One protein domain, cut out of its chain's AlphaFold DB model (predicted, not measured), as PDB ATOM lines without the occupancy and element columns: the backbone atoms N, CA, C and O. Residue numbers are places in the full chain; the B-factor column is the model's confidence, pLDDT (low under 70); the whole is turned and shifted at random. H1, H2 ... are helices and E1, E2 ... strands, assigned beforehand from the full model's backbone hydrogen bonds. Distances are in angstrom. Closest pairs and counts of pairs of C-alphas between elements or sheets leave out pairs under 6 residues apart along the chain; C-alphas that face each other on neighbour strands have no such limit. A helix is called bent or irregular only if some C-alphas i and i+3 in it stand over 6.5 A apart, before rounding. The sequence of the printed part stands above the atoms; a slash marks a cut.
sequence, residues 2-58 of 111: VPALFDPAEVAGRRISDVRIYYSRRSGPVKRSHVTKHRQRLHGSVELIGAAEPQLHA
ATOM      1  N   VAL A   2      -5.098  26.016  21.888       55.25
ATOM      2  CA  VAL A   2      -3.680  25.838  22.219       55.25
ATOM      3  C   VAL A   2      -3.423  24.326  22.179       55.25
ATOM      4  O   VAL A   2      -4.179  23.618  22.840       55.25
ATOM      5  N   PRO A   3      -2.469  23.812  21.379       64.88
ATOM      6  CA  PRO A   3      -2.183  22.380  21.345       64.88
ATOM      7  C   PRO A   3      -1.881  21.849  22.751       64.88
ATOM      8  O   PRO A   3      -1.186  22.516  23.516       64.88
ATOM      9  N   ALA A   4      -2.363  20.648  23.067       69.44
ATOM     10  CA  ALA A   4      -2.146  19.936  24.334       69.44
ATOM     11  C   ALA A   4      -0.684  19.468  24.539       69.44
ATOM     12  O   ALA A   4      -0.420  18.482  25.219       69.44
ATOM     13  N   LEU A   5       0.278  20.177  23.940       74.50
ATOM     14  CA  LEU A   5       1.689  19.810  23.845       74.50
ATOM     15  C   LEU A   5       2.335  19.545  25.209       74.50
ATOM     16  O   LEU A   5       3.209  18.699  25.336       74.50
ATOM     17  N   PHE A   6       1.903  20.286  26.229       83.62
ATOM     18  CA  PHE A   6       2.486  20.238  27.567       83.62
ATOM     19  C   PHE A   6       1.539  19.651  28.612       83.62
ATOM     20  O   PHE A   6       1.811  19.767  29.802       83.62
ATOM     21  N   ASP A   7       0.425  19.048  28.201       87.00
ATOM     22  CA  ASP A   7      -0.546  18.489  29.142       87.00
ATOM     23  C   ASP A   7       0.051  17.348  29.993       87.00
ATOM     24  O   ASP A   7      -0.170  17.363  31.205       87.00
ATOM     25  N   PRO A   8       0.880  16.423  29.454       89.38
ATOM     26  CA  PRO A   8       1.556  15.427  30.288       89.38
ATOM     27  C   PRO A   8       2.449  16.057  31.364       89.38
ATOM     28  O   PRO A   8       2.376  15.680  32.533       89.38
ATOM     29  N   ALA A   9       3.240  17.066  30.988       90.81
ATOM     30  CA  ALA A   9       4.104  17.784  31.919       90.81
ATOM     31  C   ALA A   9       3.296  18.561  32.969       90.81
ATOM     32  O   ALA A   9       3.656  18.566  34.139       90.81
ATOM     33  N   GLU A  10       2.170  19.169  32.585       90.94
ATOM     34  CA  GLU A  10       1.263  19.840  33.521       90.94
ATOM     35  C   GLU A  10       0.706  18.872  34.566       90.94
ATOM     36  O   GLU A  10       0.665  19.187  35.755       90.94
ATOM     37  N   VAL A  11       0.274  17.684  34.138       92.56
ATOM     38  CA  VAL A  11      -0.236  16.654  35.047       92.56
ATOM     39  C   VAL A  11       0.867  16.164  35.987       92.56
ATOM     40  O   VAL A  11       0.595  15.965  37.172       92.56
ATOM     41  N   ALA A  12       2.098  16.008  35.493       93.56
ATOM     42  CA  ALA A  12       3.255  15.669  36.318       93.56
ATOM     43  C   ALA A  12       3.560  16.774  37.346       93.56
ATOM     44  O   ALA A  12       3.663  16.484  38.536       93.56
ATOM     45  N   GLY A  13       3.581  18.040  36.926       94.19
ATOM     46  CA  GLY A  13       3.897  19.203  37.765       94.19
ATOM     47  C   GLY A  13       2.910  19.468  38.907       94.19
ATOM     48  O   GLY A  13       3.184  20.252  39.809       94.19
ATOM     49  N   ARG A  14       1.750  18.800  38.908       93.31
ATOM     50  CA  ARG A  14       0.809  18.793  40.043       93.31
ATOM     51  C   ARG A  14       1.202  17.808  41.150       93.31
ATOM     52  O   ARG A  14       0.567  17.807  42.201       93.31
ATOM     53  N   ARG A  15       2.165  16.921  40.893       93.75
ATOM     54  CA  ARG A  15       2.537  15.792  41.763       93.75
ATOM     55  C   ARG A  15       4.011  15.789  42.141       93.75
ATOM     56  O   ARG A  15       4.333  15.329  43.230       93.75
ATOM     57  N   ILE A  16       4.879  16.277  41.259       93.94
ATOM     58  CA  ILE A  16       6.325  16.336  41.478       93.94
ATOM     59  C   ILE A  16       6.826  17.771  41.323       93.94
ATOM     60  O   ILE A  16       6.244  18.562  40.583       93.94
ATOM     61  N   SER A  17       7.883  18.103  42.061       89.75
ATOM     62  CA  SER A  17       8.402  19.469  42.167       89.75
ATOM     63  C   SER A  17       9.358  19.866  41.044       89.75
ATOM     64  O   SER A  17       9.578  21.057  40.854       89.75
ATOM     65  N   ASP A  18       9.934  18.897  40.331       93.69
ATOM     66  CA  ASP A  18      10.862  19.139  39.226       93.69
ATOM     67  C   ASP A  18      10.277  18.589  37.922       93.69
ATOM     68  O   ASP A  18      10.270  17.382  37.677       93.69
ATOM     69  N   VAL A  19       9.739  19.494  37.103       95.88
ATOM     70  CA  VAL A  19       9.305  19.206  35.734       95.88
ATOM     71  C   VAL A  19       9.801  20.323  34.837       95.88
ATOM     72  O   VAL A  19       9.375  21.474  34.960       95.88
ATOM     73  N   ARG A  20      10.673  19.970  33.898       94.44
ATOM     74  CA  ARG A  20      11.335  20.910  32.995       94.44
ATOM     75  C   ARG A  20      11.060  20.545  31.547       94.44
ATOM     76  O   ARG A  20      11.032  19.375  31.175       94.44
ATOM     77  N   ILE A  21      10.858  21.562  30.716       92.12
ATOM     78  CA  ILE A  21      10.738  21.417  29.265       92.12
ATOM     79  C   ILE A  21      11.742  22.341  28.602       92.12
ATOM     80  O   ILE A  21      11.610  23.565  28.664       92.12
ATOM     81  N   TYR A  22      12.685  21.731  27.895       91.00
ATOM     82  CA  TYR A  22      13.652  22.421  27.058       91.00
ATOM     83  C   TYR A  22      13.138  22.487  25.623       91.00
ATOM     84  O   TYR A  22      12.674  21.493  25.065       91.00
ATOM     85  N   TYR A  23      13.205  23.664  25.007       86.56
ATOM     86  CA  TYR A  23      12.788  23.837  23.618       86.56
ATOM     87  C   TYR A  23      13.638  24.875  22.886       86.56
ATOM     88  O   TYR A  23      14.019  25.902  23.449       86.56
ATOM     89  N   SER A  24      13.894  24.626  21.600       82.31
ATOM     90  CA  SER A  24      14.531  25.581  20.691       82.31
ATOM     91  C   SER A  24      13.506  26.358  19.860       82.31
ATOM     92  O   SER A  24      12.289  26.280  20.070       82.31
ATOM     93  N   ARG A  25      13.993  27.211  18.948       68.00
ATOM     94  CA  ARG A  25      13.155  28.112  18.147       68.00
ATOM     95  C   ARG A  25      12.058  27.335  17.400       68.00
ATOM     96  O   ARG A  25      12.286  26.270  16.842       68.00
ATOM     97  N   ARG A  26      10.858  27.919  17.393       58.88
ATOM     98  CA  ARG A  26       9.621  27.304  16.883       58.88
ATOM     99  C   ARG A  26       9.734  26.916  15.410       58.88
ATOM    100  O   ARG A  26      10.144  27.747  14.601       58.88
ATOM    101  N   SER A  27       9.217  25.746  15.064       55.38
ATOM    102  CA  SER A  27       8.819  25.399  13.700       55.38
ATOM    103  C   SER A  27       7.284  25.338  13.601       55.38
ATOM    104  O   SER A  27       6.589  24.988  14.555       55.38
ATOM    105  N   GLY A  28       6.733  25.755  12.457       60.91
ATOM    106  CA  GLY A  28       5.308  25.603  12.135       60.91
ATOM    107  C   GLY A  28       4.320  26.521  12.903       60.91
ATOM    108  O   GLY A  28       4.581  27.716  13.066       60.91
ATOM    109  N   PRO A  29       3.144  26.016  13.342       54.91
ATOM    110  CA  PRO A  29       1.973  26.818  13.749       54.91
ATOM    111  C   PRO A  29       2.040  27.445  15.161       54.91
ATOM    112  O   PRO A  29       1.095  28.116  15.602       54.91
ATOM    113  N   VAL A  30       3.134  27.259  15.909       61.03
ATOM    114  CA  VAL A  30       3.255  27.700  17.313       61.03
ATOM    115  C   VAL A  30       3.674  29.178  17.416       61.03
ATOM    116  O   VAL A  30       4.854  29.536  17.503       61.03
ATOM    117  N   LYS A  31       2.676  30.073  17.469       64.69
ATOM    118  CA  LYS A  31       2.855  31.534  17.606       64.69
ATOM    119  C   LYS A  31       3.405  31.956  18.970       64.69
ATOM    120  O   LYS A  31       3.225  31.261  19.974       64.69
ATOM    121  N   ARG A  32       4.067  33.126  19.038       66.06
ATOM    122  CA  ARG A  32       4.636  33.695  20.288       66.06
ATOM    123  C   ARG A  32       3.641  33.704  21.441       66.06
ATOM    124  O   ARG A  32       3.967  33.211  22.517       66.06
ATOM    125  N   SER A  33       2.413  34.103  21.140       67.81
ATOM    126  CA  SER A  33       1.280  34.119  22.062       67.81
ATOM    127  C   SER A  33       0.910  32.753  22.654       67.81
ATOM    128  O   SER A  33       0.428  32.715  23.780       67.81
ATOM    129  N   HIS A  34       1.140  31.631  21.959       71.94
ATOM    130  CA  HIS A  34       0.836  30.295  22.494       71.94
ATOM    131  C   HIS A  34       1.802  29.907  23.616       71.94
ATOM    132  O   HIS A  34       1.370  29.445  24.665       71.94
ATOM    133  N   VAL A  35       3.099  30.175  23.440       72.06
ATOM    134  CA  VAL A  35       4.109  29.891  24.474       72.06
ATOM    135  C   VAL A  35       3.915  30.789  25.690       72.06
ATOM    136  O   VAL A  35       4.019  30.311  26.810       72.06
ATOM    137  N   THR A  36       3.573  32.067  25.499       76.62
ATOM    138  CA  THR A  36       3.250  32.960  26.624       76.62
ATOM    139  C   THR A  36       2.048  32.448  27.419       76.62
ATOM    140  O   THR A  36       2.105  32.411  28.643       76.62
ATOM    141  N   LYS A  37       0.990  31.985  26.735       79.88
ATOM    142  CA  LYS A  37      -0.175  31.374  27.392       79.88
ATOM    143  C   LYS A  37       0.186  30.087  28.133       79.88
ATOM    144  O   LYS A  37      -0.273  29.902  29.252       79.88
ATOM    145  N   HIS A  38       1.027  29.230  27.554       77.69
ATOM    146  CA  HIS A  38       1.518  28.040  28.250       77.69
ATOM    147  C   HIS A  38       2.377  28.391  29.463       77.69
ATOM    148  O   HIS A  38       2.154  27.821  30.519       77.69
ATOM    149  N   ARG A  39       3.289  29.363  29.357       80.94
ATOM    150  CA  ARG A  39       4.083  29.837  30.502       80.94
ATOM    151  C   ARG A  39       3.201  30.323  31.642       80.94
ATOM    152  O   ARG A  39       3.474  29.992  32.782       80.94
ATOM    153  N   GLN A  40       2.139  31.066  31.338       84.88
ATOM    154  CA  GLN A  40       1.173  31.498  32.350       84.88
ATOM    155  C   GLN A  40       0.395  30.319  32.943       84.88
ATOM    156  O   GLN A  40       0.266  30.234  34.157       84.88
ATOM    157  N   ARG A  41      -0.094  29.400  32.100       84.25
ATOM    158  CA  ARG A  41      -0.853  28.215  32.533       84.25
ATOM    159  C   ARG A  41      -0.028  27.290  33.430       84.25
ATOM    160  O   ARG A  41      -0.575  26.708  34.353       84.25
ATOM    161  N   LEU A  42       1.260  27.149  33.131       87.75
ATOM    162  CA  LEU A  42       2.168  26.206  33.784       87.75
ATOM    163  C   LEU A  42       3.028  26.844  34.880       87.75
ATOM    164  O   LEU A  42       3.884  26.173  35.457       87.75
ATOM    165  N   HIS A  43       2.838  28.138  35.142       86.69
ATOM    166  CA  HIS A  43       3.647  28.885  36.090       86.69
ATOM    167  C   HIS A  43       3.599  28.235  37.479       86.69
ATOM    168  O   HIS A  43       2.528  28.085  38.063       86.69
ATOM    169  N   GLY A  44       4.768  27.879  38.012       86.19
ATOM    170  CA  GLY A  44       4.900  27.227  39.316       86.19
ATOM    171  C   GLY A  44       4.666  25.712  39.317       86.19
ATOM    172  O   GLY A  44       4.835  25.106  40.367       86.19
ATOM    173  N   SER A  45       4.313  25.099  38.180       91.56
ATOM    174  CA  SER A  45       4.179  23.636  38.048       91.56
ATOM    175  C   SER A  45       5.150  23.016  37.042       91.56
ATOM    176  O   SER A  45       5.549  21.873  37.209       91.56
ATOM    177  N   VAL A  46       5.508  23.741  35.978       93.69
ATOM    178  CA  VAL A  46       6.461  23.274  34.960       93.69
ATOM    179  C   VAL A  46       7.348  24.437  34.548       93.69
ATOM    180  O   VAL A  46       6.856  25.517  34.204       93.69
ATOM    181  N   GLU A  47       8.651  24.210  34.523       92.44
ATOM    182  CA  GLU A  47       9.611  25.186  34.035       92.44
ATOM    183  C   GLU A  47       9.779  25.064  32.513       92.44
ATOM    184  O   GLU A  47      10.099  24.004  31.974       92.44
ATOM    185  N   LEU A  48       9.544  26.169  31.797       88.38
ATOM    186  CA  LEU A  48       9.677  26.234  30.339       88.38
ATOM    187  C   LEU A  48      10.963  26.970  29.938       88.38
ATOM    188  O   LEU A  48      10.975  28.207  29.831       88.38
ATOM    189  N   ILE A  49      12.003  26.202  29.623       88.94
ATOM    190  CA  ILE A  49      13.365  26.668  29.352       88.94
ATOM    191  C   ILE A  49      13.578  26.772  27.838       88.94
ATOM    192  O   ILE A  49      13.516  25.794  27.095       88.94
ATOM    193  N   GLY A  50      13.791  27.998  27.359       85.06
ATOM    194  CA  GLY A  50      14.057  28.255  25.946       85.06
ATOM    195  C   GLY A  50      15.556  28.307  25.676       85.06
ATOM    196  O   GLY A  50      16.197  29.256  26.114       85.06
ATOM    197  N   ALA A  51      16.081  27.356  24.908       83.38
ATOM    198  CA  ALA A  51      17.473  27.319  24.468       83.38
ATOM    199  C   ALA A  51      17.570  27.816  23.020       83.38
ATOM    200  O   ALA A  51      17.127  27.147  22.081       83.38
ATOM    201  N   ALA A  52      18.060  29.045  22.843       71.25
ATOM    202  CA  ALA A  52      18.153  29.664  21.522       71.25
ATOM    203  C   ALA A  52      19.400  29.213  20.753       71.25
ATOM    204  O   ALA A  52      19.288  28.959  19.558       71.25
ATOM    205  N   GLU A  53      20.534  29.100  21.444       77.31
ATOM    206  CA  GLU A  53      21.816  28.638  20.917       77.31
ATOM    207  C   GLU A  53      22.521  27.808  22.007       77.31
ATOM    208  O   GLU A  53      22.562  28.284  23.142       77.31
ATOM    209  N   PRO A  54      23.041  26.606  21.695       79.38
ATOM    210  CA  PRO A  54      22.904  25.910  20.413       79.38
ATOM    211  C   PRO A  54      21.449  25.498  20.130       79.38
ATOM    212  O   PRO A  54      20.640  25.285  21.038       79.38
ATOM    213  N   GLN A  55      21.083  25.377  18.849       81.62
ATOM    214  CA  GLN A  55      19.759  24.871  18.489       81.62
ATOM    215  C   GLN A  55      19.585  23.429  18.986       81.62
ATOM    216  O   GLN A  55      20.255  22.506  18.524       81.62
ATOM    217  N   LEU A  56      18.603  23.215  19.864       85.94
ATOM    218  CA  LEU A  56      18.253  21.872  20.318       85.94
ATOM    219  C   LEU A  56      17.702  21.021  19.172       85.94
ATOM    220  O   LEU A  56      16.595  21.273  18.681       85.94
ATOM    221  N   HIS A  57      18.465  19.995  18.788       87.56
ATOM    222  CA  HIS A  57      18.039  18.956  17.850       87.56
ATOM    223  C   HIS A  57      17.768  17.605  18.528       87.56
ATOM    224  O   HIS A  57      17.069  16.772  17.956       87.56
ATOM    225  N   ALA A  58      18.249  17.373  19.747       88.56
ATOM    226  CA  ALA A  58      17.889  16.173  20.494       88.56
ATOM    227  C   ALA A  58      16.397  16.206  20.884       88.56
ATOM    228  O   ALA A  58      15.863  17.272  21.196       88.56
TER     229      ALA A  58
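This is residues 2 to 58 of the 111 residues of the protein "PLD-like domain-containing protein" of Methylobacterium sp. ap11 (UniProt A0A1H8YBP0). Two short parallel strands, E1 and E2, lie side by side as a narrow ribbon; the longer helix H2 runs back the opposite way to the strands over one face, nearer to E2, and the shorter H1 is set apart from H2 and E2, coming nearest to the ribbon at Arg 20, where E1 begins. The helices make few contacts with the ribbon, and the loops at the two ends, around Arg 15 and Gly 28, make the long axis. The printed part has 57 residues with two named helices and two named strands, in the order H1, E1, H2, E2; the class is mixed, helices and strands, though under half of the residues are in named elements. The whole is compact, with a radius of gyration of the C-alphas of 11.5 A and spans of 30 by 23 by 15 A.

The sheet has E1, residues 20 to 23, and E2, residues 47 to 50, as parallel neighbours, with 19 degrees between their directions. C-alphas 20 and 47 face each other at 4.7 A, and C-alphas 23 and 50 at 5.2 A. N 21 and O 47 are within hydrogen-bond range at 2.8 A, as are N 49 and O 21 at 2.8 A. With H2, residues 32 to 41, the strands form a strand-helix-strand unit, two parallel neighbour strands with a helix between them along the chain, and its crossover is right-handed. The closest C-alphas of H2 and E2 are those of Arg 39 and Leu 48, 6.7 A apart. H1, residues 7 to 13, has its closest C-alpha to E1 at Ala 9, 8.0 A from that of Arg 20. H1 is apart from H2 and from E2. In H1 and H2 every O i to N i+4 pair is within hydrogen-bond range.

E1 is 9.9 A long from first to last C-alpha, beginning at C-alpha 20 (11.335, 20.910, 32.995). E2 is 9.7 A long and ends at C-alpha 50 (14.057, 28.255, 25.946). H2 is the longest helix at 14.5 A. H1 is 9.7 A long and begins at C-alpha 7 (-0.546, 18.489, 29.142). Neither helix is bent.

The two C-alphas farthest apart are those of Arg 15 and Gly 28, at 31.3 A. The printed part has no cut. The link from H2 to E2 is tight, and those from H1 to E1 and from E1 to H2 are short. The mean pLDDT of the printed part is 81.3; residues 2 to 4 and residues 25 to 33, of which 32 and 33 belong to H2, are under 70.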